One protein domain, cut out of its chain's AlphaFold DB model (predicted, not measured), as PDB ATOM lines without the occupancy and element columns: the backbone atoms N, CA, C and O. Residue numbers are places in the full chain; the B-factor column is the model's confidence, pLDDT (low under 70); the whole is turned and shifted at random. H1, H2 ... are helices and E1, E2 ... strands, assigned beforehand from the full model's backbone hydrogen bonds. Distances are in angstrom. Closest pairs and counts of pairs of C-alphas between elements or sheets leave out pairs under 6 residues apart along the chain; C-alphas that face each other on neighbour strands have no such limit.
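AT A GLANCE: This is residues 57 to 81 and 96 to 192 of the 192 residues of an uncharacterized protein of Arthrobacter sp. Leaf234 (UniProt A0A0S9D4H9). Picture one sheet of seven strands, twisted and curled like part of a barrel but left open between its edge strands E1 and E7. Helix H2 packs across one end of it, near Thr 68, Ser 106 and Thr 115, and the turn of the hairpin E4 and E5 lies at the other end. The 122 printed residues run E1 E2 E3 E4 E5 H1 E6 E7 H2, two named helices and seven named strands, and the sheet keeps that strand order, antiparallel throughout. The class is mostly strand; the whole is only just compact, close to loose, with a radius of gyration of the C-alphas of 16.1 A, and elongated, spanning 52 by 29 by 20 A.

IN THESE COORDINATES: Find C-alpha 57 at (-95.300, -22.258, -3.862); from there E1 runs to residue 68, 26.4 A, and bends by 72 degrees at residue 61. E2, residues 71 to 81, covers 29.3 A and bends by 54 degrees at residue 78. E3 is residues 96 to 106, 31.7 A. Look for E4 from C-alpha 115 at (-92.285, -12.012, -22.973) to residue 128, 40.4 A. E5, residues 137 to 148, measures 30.2 A and bends by 57 degrees at residue 142. Then come H1, residues 152 to 155, 6.2 A; E6, 157 to 162, 14.3 A; E7, 168 to 173, 12.2 A; and H2, 180 to 191, 15.8 A, ending at C-alpha 191 at (-86.175, -6.796, -28.100).

HOW THE PARTS SIT: Start at the hairpin E1 and E2, where N 60 and O 77 are 2.9 A apart, within hydrogen-bond range. Across E2 and E3, N 76 and O 104 are at 3.0 A. E3, E4 and E5 form a meander, each strand the antiparallel neighbour of the one before, with N 101 and O 120 at 2.9 A and N 140 and O 125 at 2.8 A. Next look at N 158 and O 144, 2.9 A, for E5 and E6, and N 159 and O 171, 2.9 A, for the hairpin E6 and E7. E1 and E7 are apart. H1 stands at the sheet's level, only just, at a height of 3.8 A. H2 is on the sheet, giving two layers, a helix on one face of a sheet; its height is 7.4 A, and it lies over E3, slantwise at 43 degrees on the local plane. H2, with residues 182 to 186 alone, touches H1, the closest C-alphas being Tyr 155 and Ala 182, 6.9 A. In H2, 7 of 8 O i to N i+4 pairs are within hydrogen-bond range; H1 is too short for such a pair.

THE WHOLE: The C-alphas of Val 130 and Gly 192 are the two farthest apart, 52.7 A. Residues 82 to 95 are not printed, and C-alphas 81 and 96 stand 10.5 A apart across this cut. Of the links that are printed whole, none is long. The mean pLDDT of the printed part is 91.9, with residue 143 under 70.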
ATOM      1  N   SER A  57     -95.636 -22.782  -2.541       95.75
ATOM      2  CA  SER A  57     -95.300 -22.258  -3.862       95.75
ATOM      3  C   SER A  57     -94.304 -21.126  -3.708       95.75
ATOM      4  O   SER A  57     -94.519 -20.244  -2.878       95.75
ATOM      5  N   PHE A  58     -93.253 -21.133  -4.521       94.81
ATOM      6  CA  PHE A  58     -92.499 -19.910  -4.772       94.81
ATOM      7  C   PHE A  58     -93.299 -19.059  -5.753       94.81
ATOM      8  O   PHE A  58     -93.898 -19.593  -6.693       94.81
ATOM      9  N   ILE A  59     -93.359 -17.762  -5.492       96.56
ATOM     10  CA  ILE A  59     -94.013 -16.787  -6.357       96.56
ATOM     11  C   ILE A  59     -92.955 -15.747  -6.668       96.56
ATOM     12  O   ILE A  59     -92.463 -15.091  -5.752       96.56
ATOM     13  N   GLU A  60     -92.621 -15.636  -7.944       95.06
ATOM     14  CA  GLU A  60     -91.790 -14.561  -8.461       95.06
ATOM     15  C   GLU A  60     -92.722 -13.511  -9.058       95.06
ATOM     16  O   GLU A  60     -93.536 -13.822  -9.933       95.06
ATOM     17  N   ASP A  61     -92.633 -12.288  -8.546       94.75
ATOM     18  CA  ASP A  61     -93.434 -11.141  -8.971       94.75
ATOM     19  C   ASP A  61     -92.469 -10.019  -9.330       94.75
ATOM     20  O   ASP A  61     -91.907  -9.356  -8.456       94.75
ATOM     21  N   ALA A  62     -92.214  -9.879 -10.630       93.56
ATOM     22  CA  ALA A  62     -91.218  -8.970 -11.174       93.56
ATOM     23  C   ALA A  62     -89.817  -9.154 -10.554       93.56
ATOM     24  O   ALA A  62     -89.079  -8.179 -10.374       93.56
ATOM     25  N   THR A  63     -89.435 -10.387 -10.214       94.38
ATOM     26  CA  THR A  63     -88.151 -10.656  -9.556       94.38
ATOM     27  C   THR A  63     -87.016 -10.638 -10.584       94.38
ATOM     28  O   THR A  63     -87.118 -11.327 -11.601       94.38
ATOM     29  N   PRO A  64     -85.910  -9.903 -10.357       95.00
ATOM     30  CA  PRO A  64     -84.708 -10.038 -11.176       95.00
ATOM     31  C   PRO A  64     -84.184 -11.481 -11.127       95.00
ATOM     32  O   PRO A  64     -83.833 -11.974 -10.056       95.00
ATOM     33  N   ALA A  65     -84.130 -12.153 -12.275       92.75
ATOM     34  CA  ALA A  65     -83.719 -13.551 -12.378       92.75
ATOM     35  C   ALA A  65     -82.230 -13.678 -12.729       92.75
ATOM     36  O   ALA A  65     -81.469 -14.319 -12.007       92.75
ATOM     37  N   PHE A  66     -81.806 -13.060 -13.833       94.19
ATOM     38  CA  PHE A  66     -80.412 -13.042 -14.286       94.19
ATOM     39  C   PHE A  66     -80.162 -11.881 -15.252       94.19
ATOM     40  O   PHE A  66     -81.093 -11.328 -15.840       94.19
ATOM     41  N   GLU A  67     -78.897 -11.503 -15.409       94.12
ATOM     42  CA  GLU A  67     -78.470 -10.445 -16.324       94.12
ATOM     43  C   GLU A  67     -78.052 -11.033 -17.679       94.12
ATOM     44  O   GLU A  67     -77.454 -12.107 -17.756       94.12
ATOM     45  N   THR A  68     -78.380 -10.320 -18.754       94.00
ATOM     46  CA  THR A  68     -78.026 -10.648 -20.142       94.00
ATOM     47  C   THR A  68     -77.473  -9.402 -20.843       94.00
ATOM     48  O   THR A  68     -77.607  -8.296 -20.312       94.00
ATOM     49  N   PRO A  69     -76.900  -9.510 -22.058       94.31
ATOM     50  CA  PRO A  69     -76.389  -8.348 -22.788       94.31
ATOM     51  C   PRO A  69     -77.440  -7.270 -23.101       94.31
ATOM     52  O   PRO A  69     -77.086  -6.102 -23.240       94.31
ATOM     53  N   CYS A  70     -78.724  -7.636 -23.191       94.75
ATOM     54  CA  CYS A  70     -79.828  -6.694 -23.391       94.75
ATOM     55  C   CYS A  70     -80.443  -6.165 -22.082       94.75
ATOM     56  O   CYS A  70     -81.369  -5.358 -22.133       94.75
ATOM     57  N   GLY A  71     -79.918  -6.570 -20.920       94.25
ATOM     58  CA  GLY A  71     -80.335  -6.088 -19.605       94.25
ATOM     59  C   GLY A  71     -80.783  -7.198 -18.656       94.25
ATOM     60  O   GLY A  71     -80.559  -8.391 -18.887       94.25
ATOM     61  N   TRP A  72     -81.413  -6.785 -17.558       95.25
ATOM     62  CA  TRP A  72     -81.966  -7.701 -16.566       95.25
ATOM     63  C   TRP A  72     -83.196  -8.421 -17.101       95.25
ATOM     64  O   TRP A  72     -84.134  -7.798 -17.597       95.25
ATOM     65  N   ILE A  73     -83.199  -9.738 -16.936       95.69
ATOM     66  CA  ILE A  73     -84.373 -10.570 -17.136       95.69
ATOM     67  C   ILE A  73     -85.149 -10.614 -15.829       95.69
ATOM     68  O   ILE A  73     -84.613 -10.985 -14.784       95.69
ATOM     69  N   TYR A  74     -86.423 -10.259 -15.904       96.00
ATOM     70  CA  TYR A  74     -87.367 -10.329 -14.803       96.00
ATOM     71  C   TYR A  74     -88.265 -11.547 -14.968       96.00
ATOM     72  O   TYR A  74     -88.800 -11.789 -16.053       96.00
ATOM     73  N   GLU A  75     -88.442 -12.305 -13.891       95.25
ATOM     74  CA  GLU A  75     -89.330 -13.456 -13.838       95.25
ATOM     75  C   GLU A  75     -90.646 -13.109 -13.148       95.25
ATOM     76  O   GLU A  75     -90.688 -12.523 -12.068       95.25
ATOM     77  N   ASN A  76     -91.728 -13.517 -13.800       95.31
ATOM     78  CA  ASN A  76     -93.068 -13.533 -13.243       95.31
ATOM     79  C   ASN A  76     -93.567 -14.972 -13.311       95.31
ATOM     80  O   ASN A  76     -93.910 -15.461 -14.394       95.31
ATOM     81  N   SER A  77     -93.554 -15.692 -12.193       96.12
ATOM     82  CA  SER A  77     -93.836 -17.125 -12.199       96.12
ATOM     83  C   SER A  77     -94.437 -17.635 -10.899       96.12
ATOM     84  O   SER A  77     -94.342 -17.035  -9.832       96.12
ATOM     85  N   VAL A  78     -95.083 -18.794 -11.006       97.94
ATOM     86  CA  VAL A  78     -95.513 -19.573  -9.849       97.94
ATOM     87  C   VAL A  78     -94.876 -20.943  -9.951       97.94
ATOM     88  O   VAL A  78     -94.958 -21.610 -10.990       97.94
ATOM     89  N   MET A  79     -94.271 -21.376  -8.850       96.56
ATOM     90  CA  MET A  79     -93.597 -22.655  -8.745       96.56
ATOM     91  C   MET A  79     -94.095 -23.449  -7.535       96.56
ATOM     92  O   MET A  79     -93.471 -23.413  -6.468       96.56
ATOM     93  N   PRO A  80     -95.209 -24.194  -7.666       96.81
ATOM     94  CA  PRO A  80     -95.642 -25.113  -6.630       96.81
ATOM     95  C   PRO A  80     -94.592 -26.196  -6.392       96.81
ATOM     96  O   PRO A  80     -93.936 -26.682  -7.325       96.81
ATOM     97  N   ARG A  81     -94.453 -26.591  -5.133       95.06
ATOM     98  CA  ARG A  81     -93.531 -27.621  -4.673       95.06
ATOM     99  C   ARG A  81     -94.226 -28.535  -3.674       95.06
ATOM    100  O   ARG A  81     -94.899 -28.074  -2.754       95.06
ATOM    101  N   HIS A  96     -88.236 -36.847  -1.321       96.50
ATOM    102  CA  HIS A  96     -88.695 -36.780  -2.694       96.50
ATOM    103  C   HIS A  96     -89.343 -35.429  -2.935       96.50
ATOM    104  O   HIS A  96     -90.273 -35.047  -2.225       96.50
ATOM    105  N   VAL A  97     -88.859 -34.712  -3.943       95.56
ATOM    106  CA  VAL A  97     -89.368 -33.388  -4.283       95.56
ATOM    107  C   VAL A  97     -89.883 -33.388  -5.705       95.56
ATOM    108  O   VAL A  97     -89.219 -33.849  -6.634       95.56
ATOM    109  N   THR A  98     -91.066 -32.808  -5.868       95.62
ATOM    110  CA  THR A  98     -91.613 -32.458  -7.174       95.62
ATOM    111  C   THR A  98     -91.919 -30.974  -7.204       95.62
ATOM    112  O   THR A  98     -92.398 -30.399  -6.226       95.62
ATOM    113  N   SER A  99     -91.618 -30.328  -8.322       94.94
ATOM    114  CA  SER A  99     -91.899 -28.913  -8.501       94.94
ATOM    115  C   SER A  99     -92.190 -28.615  -9.959       94.94
ATOM    116  O   SER A  99     -91.724 -29.317 -10.855       94.94
ATOM    117  N   ARG A 100     -92.982 -27.581 -10.214       94.56
ATOM    118  CA  ARG A 100     -93.309 -27.161 -11.574       94.56
ATOM    119  C   ARG A 100     -93.341 -25.653 -11.630       94.56
ATOM    120  O   ARG A 100     -94.092 -25.075 -10.869       94.56
ATOM    121  N   VAL A 101     -92.608 -25.033 -12.544       95.19
ATOM    122  CA  VAL A 101     -92.740 -23.596 -12.807       95.19
ATOM    123  C   VAL A 101     -93.650 -23.373 -14.002       95.19
ATOM    124  O   VAL A 101     -93.645 -24.143 -14.970       95.19
ATOM    125  N   SER A 102     -94.428 -22.305 -13.934       96.88
ATOM    126  CA  SER A 102     -95.086 -21.699 -15.079       96.88
ATOM    127  C   SER A 102     -95.001 -20.192 -14.922       96.88
ATOM    128  O   SER A 102     -95.385 -19.667 -13.879       96.88
ATOM    129  N   GLY A 103     -94.529 -19.503 -15.952       95.94
ATOM    130  CA  GLY A 103     -94.345 -18.061 -15.885       95.94
ATOM    131  C   GLY A 103     -93.848 -17.454 -17.182       95.94
ATOM    132  O   GLY A 103     -93.917 -18.077 -18.251       95.94
ATOM    133  N   THR A 104     -93.319 -16.247 -17.065       96.00
ATOM    134  CA  THR A 104     -92.693 -15.505 -18.153       96.00
ATOM    135  C   THR A 104     -91.387 -14.859 -17.726       96.00
ATOM    136  O   THR A 104     -91.228 -14.471 -16.571       96.00
ATOM    137  N   TRP A 105     -90.503 -14.682 -18.702       95.88
ATOM    138  CA  TRP A 105     -89.358 -13.783 -18.624       95.88
ATOM    139  C   TRP A 105     -89.569 -12.573 -19.538       95.88
ATOM    140  O   TRP A 105     -90.093 -12.733 -20.644       95.88
ATOM    141  N   SER A 106     -89.145 -11.392 -19.088       95.69
ATOM    142  CA  SER A 106     -89.179 -10.127 -19.842       95.69
ATOM    143  C   SER A 106     -88.038  -9.193 -19.442       95.69
ATOM    144  O   SER A 106     -87.461  -9.342 -18.369       95.69
ATOM    145  N   LEU A 107     -87.749  -8.191 -20.279       95.56
ATOM    146  CA  LEU A 107     -86.833  -7.086 -19.939       95.56
ATOM    147  C   LEU A 107     -87.490  -6.006 -19.064       95.56
ATOM    148  O   LEU A 107     -86.803  -5.183 -18.464       95.56
ATOM    149  N   SER A 108     -88.822  -6.019 -18.967       91.38
ATOM    150  CA  SER A 108     -89.577  -5.153 -18.066       91.38
ATOM    151  C   SER A 108     -89.998  -5.913 -16.805       91.38
ATOM    152  O   SER A 108     -90.547  -7.015 -16.931       91.38
ATOM    153  N   PRO A 109     -89.841  -5.318 -15.607       87.12
ATOM    154  CA  PRO A 109     -90.375  -5.876 -14.367       87.12
ATOM    155  C   PRO A 109     -91.895  -6.066 -14.432       87.12
ATOM    156  O   PRO A 109     -92.427  -7.051 -13.937       87.12
ATOM    157  N   THR A 110     -92.610  -5.145 -15.085       80.19
ATOM    158  CA  THR A 110     -94.080  -5.135 -15.115       80.19
ATOM    159  C   THR A 110     -94.675  -6.079 -16.161       80.19
ATOM    160  O   THR A 110     -95.897  -6.202 -16.237       80.19
ATOM    161  N   GLY A 111     -93.843  -6.718 -16.995       70.38
ATOM    162  CA  GLY A 111     -94.300  -7.600 -18.073       70.38
ATOM    163  C   GLY A 111     -95.046  -6.878 -19.204       70.38
ATOM    164  O   GLY A 111     -95.747  -7.525 -19.978       70.38
ATOM    165  N   SER A 112     -94.920  -5.547 -19.302       78.81
ATOM    166  CA  SER A 112     -95.514  -4.726 -20.373       78.81
ATOM    167  C   SER A 112     -94.911  -4.969 -21.758       78.81
ATOM    168  O   SER A 112     -95.505  -4.591 -22.768       78.81
ATOM    169  N   ASP A 113     -93.728  -5.570 -21.781       84.25
ATOM    170  CA  ASP A 113     -92.858  -5.716 -22.943       84.25
ATOM    171  C   ASP A 113     -92.968  -7.145 -23.506       84.25
ATOM    172  O   ASP A 113     -93.669  -7.982 -22.923       84.25
ATOM    173  N   PRO A 114     -92.311  -7.473 -24.637       93.56
ATOM    174  CA  PRO A 114     -92.266  -8.848 -25.116       93.56
ATOM    175  C   PRO A 114     -91.846  -9.821 -24.009       93.56
ATOM    176  O   PRO A 114     -90.951  -9.550 -23.206       93.56
ATOM    177  N   THR A 115     -92.527 -10.964 -23.965       95.06
ATOM    178  CA  THR A 115     -92.285 -12.012 -22.973       95.06
ATOM    179  C   THR A 115     -91.933 -13.323 -23.655       95.06
ATOM    180  O   THR A 115     -92.457 -13.667 -24.719       95.06
ATOM    181  N   VAL A 116     -91.093 -14.118 -22.996       94.94
ATOM    182  CA  VAL A 116     -90.951 -15.543 -23.304       94.94
ATOM    183  C   VAL A 116     -91.624 -16.368 -22.224       94.94
ATOM    184  O   VAL A 116     -91.482 -16.101 -21.034       94.94
ATOM    185  N   ARG A 117     -92.376 -17.390 -22.632       95.56
ATOM    186  CA  ARG A 117     -93.045 -18.286 -21.692       95.56
ATOM    187  C   ARG A 117     -92.065 -19.337 -21.199       95.56
ATOM    188  O   ARG A 117     -91.437 -20.012 -22.018       95.56
ATOM    189  N   ILE A 118     -92.039 -19.545 -19.888       95.00
ATOM    190  CA  ILE A 118     -91.299 -20.624 -19.240       95.00
ATOM    191  C   ILE A 118     -92.263 -21.637 -18.624       95.00
ATOM    192  O   ILE A 118     -93.250 -21.290 -17.976       95.00
ATOM    193  N   ILE A 119     -91.995 -22.918 -18.859       94.50
ATOM    194  CA  ILE A 119     -92.653 -24.035 -18.182       94.50
ATOM    195  C   ILE A 119     -91.574 -25.040 -17.836       94.50
ATOM    196  O   ILE A 119     -90.946 -25.594 -18.732       94.50
ATOM    197  N   GLY A 120     -91.398 -25.332 -16.558       91.69
ATOM    198  CA  GLY A 120     -90.399 -26.290 -16.108       91.69
ATOM    199  C   GLY A 120     -90.983 -27.314 -15.162       91.69
ATOM    200  O   GLY A 120     -91.979 -27.053 -14.491       91.69
ATOM    201  N   GLY A 121     -90.382 -28.493 -15.135       91.88
ATOM    202  CA  GLY A 121     -90.679 -29.528 -14.158       91.88
ATOM    203  C   GLY A 121     -89.384 -29.984 -13.518       91.88
ATOM    204  O   GLY A 121     -88.408 -30.206 -14.230       91.88
ATOM    205  N   TRP A 122     -89.400 -30.135 -12.199       91.12
ATOM    206  CA  TRP A 122     -88.311 -30.727 -11.448       91.12
ATOM    207  C   TRP A 122     -88.805 -31.917 -10.641       91.12
ATOM    208  O   TRP A 122     -89.868 -31.868 -10.015       91.12
ATOM    209  N   ASN A 123     -88.016 -32.983 -10.652       93.56
ATOM    210  CA  ASN A 123     -88.237 -34.180  -9.865       93.56
ATOM    211  C   ASN A 123     -86.886 -34.692  -9.382       93.56
ATOM    212  O   ASN A 123     -86.036 -35.069 -10.191       93.56
ATOM    213  N   TRP A 124     -86.687 -34.708  -8.069       95.38
ATOM    214  CA  TRP A 124     -85.465 -35.255  -7.506       95.38
ATOM    215  C   TRP A 124     -85.717 -36.049  -6.234       95.38
ATOM    216  O   TRP A 124     -86.722 -35.883  -5.532       95.38
ATOM    217  N   ARG A 125     -84.789 -36.958  -5.966       96.69
ATOM    218  CA  ARG A 125     -84.678 -37.706  -4.723       96.69
ATOM    219  C   ARG A 125     -83.396 -37.310  -4.026       96.69
ATOM    220  O   ARG A 125     -82.373 -37.121  -4.676       96.69
ATOM    221  N   THR A 126     -83.478 -37.199  -2.716       97.25
ATOM    222  CA  THR A 126     -82.329 -37.039  -1.840       97.25
ATOM    223  C   THR A 126     -82.236 -38.282  -0.976       97.25
ATOM    224  O   THR A 126     -83.236 -38.672  -0.376       97.25
ATOM    225  N   GLU A 127     -81.057 -38.879  -0.905       97.31
ATOM    226  CA  GLU A 127     -80.753 -40.035  -0.059       97.31
ATOM    227  C   GLU A 127     -79.534 -39.692   0.793       97.31
ATOM    228  O   GLU A 127     -78.580 -39.100   0.288       97.31
ATOM    229  N   LEU A 128     -79.575 -40.011   2.087       97.69
ATOM    230  CA  LEU A 128     -78.474 -39.736   3.009       97.69
ATOM    231  C   LEU A 128     -77.712 -41.030   3.292       97.69
ATOM    232  O   LEU A 128     -78.317 -42.039   3.656       97.69
ATOM    233  N   ALA A 129     -76.383 -40.998   3.169       96.62
ATOM    234  CA  ALA A 129     -75.553 -42.136   3.567       96.62
ATOM    235  C   ALA A 129     -75.513 -42.305   5.097       96.62
ATOM    236  O   ALA A 129     -75.372 -43.422   5.596       96.62
ATOM    237  N   VAL A 130     -75.654 -41.202   5.837       97.88
ATOM    238  CA  VAL A 130     -75.755 -41.172   7.299       97.88
ATOM    239  C   VAL A 130     -77.083 -40.508   7.680       97.88
ATOM    240  O   VAL A 130     -77.252 -39.315   7.419       97.88
ATOM    241  N   PRO A 131     -78.042 -41.238   8.287       98.06
ATOM    242  CA  PRO A 131     -79.324 -40.667   8.684       98.06
ATOM    243  C   PRO A 131     -79.170 -39.420   9.565       98.06
ATOM    244  O   PRO A 131     -78.399 -39.414  10.521       98.06
ATOM    245  N   GLY A 132     -79.917 -38.368   9.239       97.31
ATOM    246  CA  GLY A 132     -79.886 -37.074   9.923       97.31
ATOM    247  C   GLY A 132     -78.719 -36.157   9.542       97.31
ATOM    248  O   GLY A 132     -78.765 -34.976   9.878       97.31
ATOM    249  N   ASP A 133     -77.710 -36.648   8.816       97.56
ATOM    250  CA  ASP A 133     -76.570 -35.850   8.359       97.56
ATOM    251  C   ASP A 133     -76.717 -35.460   6.884       97.56
ATOM    252  O   ASP A 133     -76.347 -36.191   5.957       97.56
ATOM    253  N   GLU A 134     -77.251 -34.259   6.666       95.31
ATOM    254  CA  GLU A 134     -77.470 -33.703   5.331       95.31
ATOM    255  C   GLU A 134     -76.180 -33.466   4.540       95.31
ATOM    256  O   GLU A 134     -76.244 -33.370   3.316       95.31
ATOM    257  N   SER A 135     -75.009 -33.427   5.186       96.19
ATOM    258  CA  SER A 135     -73.734 -33.307   4.466       96.19
ATOM    259  C   SER A 135     -73.407 -34.551   3.637       96.19
ATOM    260  O   SER A 135     -72.581 -34.490   2.735       96.19
ATOM    261  N   THR A 136     -74.090 -35.669   3.896       96.56
ATOM    262  CA  THR A 136     -73.944 -36.927   3.151       96.56
ATOM    263  C   THR A 136     -74.996 -37.113   2.059       96.56
ATOM    264  O   THR A 136     -75.099 -38.193   1.472       96.56
ATOM    265  N   ALA A 137     -75.796 -36.078   1.794       96.56
ATOM    266  CA  ALA A 137     -76.899 -36.132   0.853       96.56
ATOM    267  C   ALA A 137     -76.422 -36.324  -0.593       96.56
ATOM    268  O   ALA A 137     -75.713 -35.495  -1.161       96.56
ATOM    269  N   MET A 138     -76.897 -37.393  -1.221       97.06
ATOM    270  CA  MET A 138     -76.831 -37.602  -2.661       97.06
ATOM    271  C   MET A 138     -78.155 -37.165  -3.286       97.06
ATOM    272  O   MET A 138     -79.225 -37.560  -2.817       97.06
ATOM    273  N   ILE A 139     -78.105 -36.362  -4.350       96.25
ATOM    274  CA  ILE A 139     -79.301 -35.858  -5.034       96.25
ATOM    275  C   ILE A 139     -79.376 -36.456  -6.432       96.25
ATOM    276  O   ILE A 139     -78.582 -36.120  -7.304       96.25
ATOM    277  N   THR A 140     -80.381 -37.291  -6.670       96.12
ATOM    278  CA  THR A 140     -80.685 -37.822  -8.001       96.12
ATOM    279  C   THR A 140     -81.813 -37.022  -8.625       96.12
ATOM    280  O   THR A 140     -82.907 -36.950  -8.072       96.12
ATOM    281  N   THR A 141     -81.575 -36.449  -9.798       93.31
ATOM    282  CA  THR A 141     -82.571 -35.715 -10.578       93.31
ATOM    283  C   THR A 141     -82.991 -36.491 -11.821       93.31
ATOM    284  O   THR A 141     -82.152 -36.957 -12.595       93.31
ATOM    285  N   HIS A 142     -84.302 -36.587 -12.040       83.06
ATOM    286  CA  HIS A 142     -84.899 -37.324 -13.148       83.06
ATOM    287  C   HIS A 142     -85.553 -36.363 -14.144       83.06
ATOM    288  O   HIS A 142     -86.735 -36.044 -14.034       83.06
ATOM    289  N   GLY A 143     -84.787 -35.938 -15.153       69.94
ATOM    290  CA  GLY A 143     -85.327 -35.195 -16.292       69.94
ATOM    291  C   GLY A 143     -85.940 -33.843 -15.924       69.94
ATOM    292  O   GLY A 143     -87.062 -33.549 -16.344       69.94
ATOM    293  N   ASN A 144     -85.201 -33.014 -15.182       81.75
ATOM    294  CA  ASN A 144     -85.590 -31.625 -14.970       81.75
ATOM    295  C   ASN A 144     -85.493 -30.890 -16.306       81.75
ATOM    296  O   ASN A 144     -84.405 -30.718 -16.856       81.75
ATOM    297  N   GLN A 145     -86.632 -30.472 -16.843       82.19
ATOM    298  CA  GLN A 145     -86.706 -29.805 -18.138       82.19
ATOM    299  C   GLN A 145     -87.285 -28.422 -17.941       82.19
ATOM    300  O   GLN A 145     -88.372 -28.298 -17.377       82.19
ATOM    301  N   LEU A 146     -86.604 -27.410 -18.468       88.50
ATOM    302  CA  LEU A 146     -87.147 -26.069 -18.601       88.50
ATOM    303  C   LEU A 146     -87.469 -25.831 -20.076       88.50
ATOM    304  O   LEU A 146     -86.596 -25.752 -20.937       88.50
ATOM    305  N   LYS A 147     -88.761 -25.742 -20.374       90.25
ATOM    306  CA  LYS A 147     -89.264 -25.399 -21.697       90.25
ATOM    307  C   LYS A 147     -89.436 -23.898 -21.781       90.25
ATOM    308  O   LYS A 147     -90.279 -23.326 -21.093       90.25
ATOM    309  N   ILE A 148     -88.668 -23.297 -22.671       92.38
ATOM    310  CA  ILE A 148     -88.726 -21.881 -23.008       92.38
ATOM    311  C   ILE A 148     -89.324 -21.774 -24.413       92.38
ATOM    312  O   ILE A 148     -88.956 -22.552 -25.309       92.38
ATOM    313  N   SER A 149     -90.284 -20.864 -24.599       92.62
ATOM    314  CA  SER A 149     -90.910 -20.607 -25.903       92.62
ATOM    315  C   SER A 149     -89.892 -20.123 -26.950       92.62
ATOM    316  O   SER A 149     -88.715 -19.939 -26.654       92.62
ATOM    317  N   HIS A 150     -90.327 -19.970 -28.205       91.25
ATOM    318  CA  HIS A 150     -89.462 -19.532 -29.318       91.25
ATOM    319  C   HIS A 150     -88.255 -20.457 -29.590       91.25
ATOM    320  O   HIS A 150     -87.227 -20.039 -30.104       91.25
ATOM    321  N   GLY A 151     -88.374 -21.750 -29.256       86.00
ATOM    322  CA  GLY A 151     -87.340 -22.753 -29.545       86.00
ATOM    323  C   GLY A 151     -86.125 -22.725 -28.611       86.00
ATOM    324  O   GLY A 151     -85.171 -23.475 -28.830       86.00
ATOM    325  N   LEU A 152     -86.155 -21.923 -27.543       87.38
ATOM    326  CA  LEU A 152     -85.040 -21.751 -26.601       87.38
ATOM    327  C   LEU A 152     -84.897 -22.902 -25.583       87.38
ATOM    328  O   LEU A 152     -83.925 -22.963 -24.840       87.38
ATOM    329  N   SER A 153     -85.817 -23.874 -25.586       83.88
ATOM    330  CA  SER A 153     -85.816 -25.032 -24.666       83.88
ATOM    331  C   SER A 153     -84.554 -25.916 -24.733       83.88
ATOM    332  O   SER A 153     -84.325 -26.723 -23.839       83.88
ATOM    333  N   ARG A 154     -83.733 -25.800 -25.786       77.69
ATOM    334  CA  ARG A 154     -82.495 -26.587 -25.960       77.69
ATOM    335  C   ARG A 154     -81.390 -26.250 -24.950       77.69
ATOM    336  O   ARG A 154     -80.430 -27.001 -24.844       77.69
ATOM    337  N   TYR A 155     -81.536 -25.145 -24.225       74.81
ATOM    338  CA  TYR A 155     -80.495 -24.575 -23.372       74.81
ATOM    339  C   TYR A 155     -80.666 -24.875 -21.873       74.81
ATOM    340  O   TYR A 155     -79.937 -24.311 -21.058       74.81
ATOM    341  N   ALA A 156     -81.614 -25.742 -21.490       78.12
ATOM    342  CA  ALA A 156     -81.879 -26.038 -20.083       78.12
ATOM    343  C   ALA A 156     -82.415 -27.468 -19.842       78.12
ATOM    344  O   ALA A 156     -83.590 -27.771 -20.075       78.12
ATOM    345  N   ASN A 157     -81.556 -28.359 -19.344       84.12
ATOM    346  CA  ASN A 157     -81.895 -29.726 -18.951       84.12
ATOM    347  C   ASN A 157     -80.946 -30.225 -17.854       84.12
ATOM    348  O   ASN A 157     -79.732 -30.106 -17.998       84.12
ATOM    349  N   ILE A 158     -81.486 -30.821 -16.789       86.44
ATOM    350  CA  ILE A 158     -80.685 -31.475 -15.752       86.44
ATOM    351  C   ILE A 158     -81.201 -32.890 -15.496       86.44
ATOM    352  O   ILE A 158     -82.328 -33.092 -15.037       86.44
ATOM    353  N   SER A 159     -80.351 -33.888 -15.704       91.56
ATOM    354  CA  SER A 159     -80.640 -35.276 -15.345       91.56
ATOM    355  C   SER A 159     -79.364 -35.981 -14.924       91.56
ATOM    356  O   SER A 159     -78.426 -36.041 -15.707       91.56
ATOM    357  N   GLY A 160     -79.308 -36.529 -13.717       93.62
ATOM    358  CA  GLY A 160     -78.067 -37.070 -13.174       93.62
ATOM    359  C   GLY A 160     -78.052 -37.129 -11.657       93.62
ATOM    360  O   GLY A 160     -79.095 -37.010 -11.015       93.62
ATOM    361  N   ILE A 161     -76.860 -37.308 -11.106       95.00
ATOM    362  CA  ILE A 161     -76.613 -37.444  -9.674       95.00
ATOM    363  C   ILE A 161     -75.607 -36.379  -9.251       95.00
ATOM    364  O   ILE A 161     -74.553 -36.251  -9.874       95.00
ATOM    365  N   PHE A 162     -75.943 -35.634  -8.203       94.25
ATOM    366  CA  PHE A 162     -75.021 -34.782  -7.460       94.25
ATOM    367  C   PHE A 162     -74.574 -35.537  -6.213       94.25
ATOM    368  O   PHE A 162     -75.411 -35.966  -5.410       94.25
ATOM    369  N   TYR A 163     -73.268 -35.708  -6.067       95.44
ATOM    370  CA  TYR A 163     -72.660 -36.351  -4.913       95.44
ATOM    371  C   TYR A 163     -72.255 -35.314  -3.853       95.44
ATOM    372  O   TYR A 163     -72.027 -34.147  -4.183       95.44
ATOM    373  N   PRO A 164     -72.105 -35.730  -2.582       93.19
ATOM    374  CA  PRO A 164     -71.667 -34.849  -1.496       93.19
ATOM    375  C   PRO A 164     -70.329 -34.134  -1.730       93.19
ATOM    376  O   PRO A 164     -70.101 -33.050  -1.207       93.19
ATOM    377  N   ASN A 165     -69.433 -34.739  -2.512       92.88
ATOM    378  CA  ASN A 165     -68.122 -34.196  -2.877       92.88
ATOM    379  C   ASN A 165     -68.184 -33.203  -4.056       92.88
ATOM    380  O   ASN A 165     -67.160 -32.970  -4.692       92.88
ATOM    381  N   GLU A 166     -69.374 -32.687  -4.375       88.94
ATOM    382  CA  GLU A 166     -69.662 -31.788  -5.505       88.94
ATOM    383  C   GLU A 166     -69.479 -32.423  -6.894       88.94
ATOM    384  O   GLU A 166     -69.677 -31.767  -7.919       88.94
ATOM    385  N   GLU A 167     -69.154 -33.716  -6.963       94.00
ATOM    386  CA  GLU A 167     -69.075 -34.438  -8.225       94.00
ATOM    387  C   GLU A 167     -70.470 -34.586  -8.845       94.00
ATOM    388  O   GLU A 167     -71.462 -34.861  -8.163       94.00
ATOM    389  N   TYR A 168     -70.545 -34.426 -10.167       91.69
ATOM    390  CA  TYR A 168     -71.785 -34.545 -10.920       91.69
ATOM    391  C   TYR A 168     -71.669 -35.578 -12.038       91.69
ATOM    392  O   TYR A 168     -70.797 -35.475 -12.905       91.69
ATOM    393  N   HIS A 169     -72.584 -36.548 -12.062       93.06
ATOM    394  CA  HIS A 169     -72.690 -37.553 -13.124       93.06
ATOM    395  C   HIS A 169     -74.026 -37.420 -13.849       93.06
ATOM    396  O   HIS A 169     -75.074 -37.763 -13.299       93.06
ATOM    397  N   GLY A 170     -74.004 -36.971 -15.105       91.12
ATOM    398  CA  GLY A 170     -75.207 -36.902 -15.934       91.12
ATOM    399  C   GLY A 170     -75.152 -35.858 -17.044       91.12
ATOM    400  O   GLY A 170     -74.088 -35.512 -17.551       91.12
ATOM    401  N   VAL A 171     -76.332 -35.373 -17.427       87.50
ATOM    402  CA  VAL A 171     -76.551 -34.291 -18.390       87.50
ATOM    403  C   VAL A 171     -76.916 -33.018 -17.637       87.50
ATOM    404  O   VAL A 171     -78.022 -32.913 -17.105       87.50
ATOM    405  N   LEU A 172     -76.005 -32.047 -17.647       86.19
ATOM    406  CA  LEU A 172     -76.208 -30.710 -17.100       86.19
ATOM    407  C   LEU A 172     -76.083 -29.692 -18.230       86.19
ATOM    408  O   LEU A 172     -74.991 -29.411 -18.716       86.19
ATOM    409  N   ILE A 173     -77.217 -29.158 -18.660       84.06
ATOM    410  CA  ILE A 173     -77.319 -28.090 -19.647       84.06
ATOM    411  C   ILE A 173     -78.025 -26.939 -18.943       84.06
ATOM    412  O   ILE A 173     -79.199 -27.052 -18.604       84.06
ATOM    413  N   LEU A 174     -77.306 -25.849 -18.702       83.69
ATOM    414  CA  LEU A 174     -77.821 -24.621 -18.084       83.69
ATOM    415  C   LEU A 174     -77.400 -23.381 -18.879       83.69
ATOM    416  O   LEU A 174     -77.395 -22.268 -18.364       83.69
ATOM    417  N   SER A 175     -77.088 -23.581 -20.159       84.50
ATOM    418  CA  SER A 175     -76.437 -22.586 -21.002       84.50
ATOM    419  C   SER A 175     -77.254 -21.312 -21.202       84.50
ATOM    420  O   SER A 175     -76.698 -20.286 -21.563       84.50
ATOM    421  N   ILE A 176     -78.570 -21.338 -20.970       84.38
ATOM    422  CA  ILE A 176     -79.400 -20.127 -21.039       84.38
ATOM    423  C   ILE A 176     -78.932 -19.030 -20.066       84.38
ATOM    424  O   ILE A 176     -79.177 -17.854 -20.317       84.38
ATOM    425  N   PHE A 177     -78.244 -19.408 -18.986       85.12
ATOM    426  CA  PHE A 177     -77.796 -18.484 -17.946       85.12
ATOM    427  C   PHE A 177     -76.382 -17.937 -18.170       85.12
ATOM    428  O   PHE A 177     -76.080 -16.872 -17.644       85.12
ATOM    429  N   ASP A 178     -75.525 -18.619 -18.935       85.31
ATOM    430  CA  ASP A 178     -74.094 -18.288 -19.037       85.31
ATOM    431  C   ASP A 178     -73.517 -18.313 -20.466       85.31
ATOM    432  O   ASP A 178     -72.402 -17.838 -20.693       85.31
ATOM    433  N   SER A 179     -74.254 -18.821 -21.458       90.25
ATOM    434  CA  SER A 179     -73.819 -18.838 -22.855       90.25
ATOM    435  C   SER A 179     -74.227 -17.556 -23.565       90.25
ATOM    436  O   SER A 179     -75.417 -17.274 -23.702       90.25
ATOM    437  N   ALA A 180     -73.241 -16.840 -24.112       90.50
ATOM    438  CA  ALA A 180     -73.482 -15.671 -24.956       90.50
ATOM    439  C   ALA A 180     -74.447 -15.985 -26.113       90.50
ATOM    440  O   ALA A 180     -75.394 -15.241 -26.323       90.50
ATOM    441  N   GLU A 181     -74.287 -17.130 -26.785       91.19
ATOM    442  CA  GLU A 181     -75.181 -17.559 -27.871       91.19
ATOM    443  C   GLU A 181     -76.636 -17.712 -27.394       91.19
ATOM    444  O   GLU A 181     -77.575 -17.268 -28.055       91.19
ATOM    445  N   ALA A 182     -76.843 -18.344 -26.234       91.00
ATOM    446  CA  ALA A 182     -78.182 -18.556 -25.698       91.00
ATOM    447  C   ALA A 182     -78.818 -17.247 -25.206       91.00
ATOM    448  O   ALA A 182     -80.017 -17.040 -25.401       91.00
ATOM    449  N   GLN A 183     -78.023 -16.368 -24.593       93.25
ATOM    450  CA  GLN A 183     -78.465 -15.056 -24.129       93.25
ATOM    451  C   GLN A 183     -78.770 -14.109 -25.296       93.25
ATOM    452  O   GLN A 183     -79.789 -13.431 -25.252       93.25
ATOM    453  N   GLU A 184     -77.962 -14.101 -26.358       93.12
ATOM    454  CA  GLU A 184     -78.239 -13.352 -27.593       93.12
ATOM    455  C   GLU A 184     -79.550 -13.824 -28.232       93.12
ATOM    456  O   GLU A 184     -80.431 -13.010 -28.496       93.12
ATOM    457  N   ALA A 185     -79.750 -15.140 -28.363       93.19
ATOM    458  CA  ALA A 185     -80.998 -15.692 -28.890       93.19
ATOM    459  C   ALA A 185     -82.227 -15.356 -28.020       93.19
ATOM    460  O   ALA A 185     -83.341 -15.249 -28.534       93.19
ATOM    461  N   LEU A 186     -82.050 -15.215 -26.703       94.50
ATOM    462  CA  LEU A 186     -83.099 -14.732 -25.804       94.50
ATOM    463  C   LEU A 186     -83.357 -13.233 -26.008       94.50
ATOM    464  O   LEU A 186     -84.516 -12.827 -26.090       94.50
ATOM    465  N   CYS A 187     -82.297 -12.434 -26.116       94.94
ATOM    466  CA  CYS A 187     -82.378 -10.999 -26.351       94.94
ATOM    467  C   CYS A 187     -83.106 -10.676 -27.654       94.94
ATOM    468  O   CYS A 187     -84.049  -9.894 -27.608       94.94
ATOM    469  N   ASP A 188     -82.767 -11.341 -28.762       94.69
ATOM    470  CA  ASP A 188     -83.425 -11.155 -30.063       94.69
ATOM    471  C   ASP A 188     -84.953 -11.285 -29.952       94.69
ATOM    472  O   ASP A 188     -85.709 -10.497 -30.514       94.69
ATOM    473  N   VAL A 189     -85.424 -12.256 -29.167       94.56
ATOM    474  CA  VAL A 189     -86.859 -12.488 -28.951       94.56
ATOM    475  C   VAL A 189     -87.495 -11.405 -28.074       94.56
ATOM    476  O   VAL A 189     -88.666 -11.074 -28.262       94.56
ATOM    477  N   LEU A 190     -86.762 -10.886 -27.089       95.06
ATOM    478  CA  LEU A 190     -87.278  -9.922 -26.117       95.06
ATOM    479  C   LEU A 190     -87.206  -8.469 -26.601       95.06
ATOM    480  O   LEU A 190     -87.980  -7.643 -26.119       95.06
ATOM    481  N   THR A 191     -86.316  -8.149 -27.542       92.25
ATOM    482  CA  THR A 191     -86.175  -6.796 -28.100       92.25
ATOM    483  C   THR A 191     -86.973  -6.573 -29.385       92.25
ATOM    484  O   THR A 191     -87.326  -5.425 -29.653       92.25
ATOM    485  N   GLY A 192     -87.315  -7.640 -30.123       78.00
ATOM    486  CA  GLY A 192     -88.114  -7.580 -31.356       78.00
ATOM    487  C   GLY A 192     -87.287  -7.483 -32.629       78.00
ATOM    488  O   GLY A 192     -86.623  -6.442 -32.825       78.00
TER     489      GLY A 192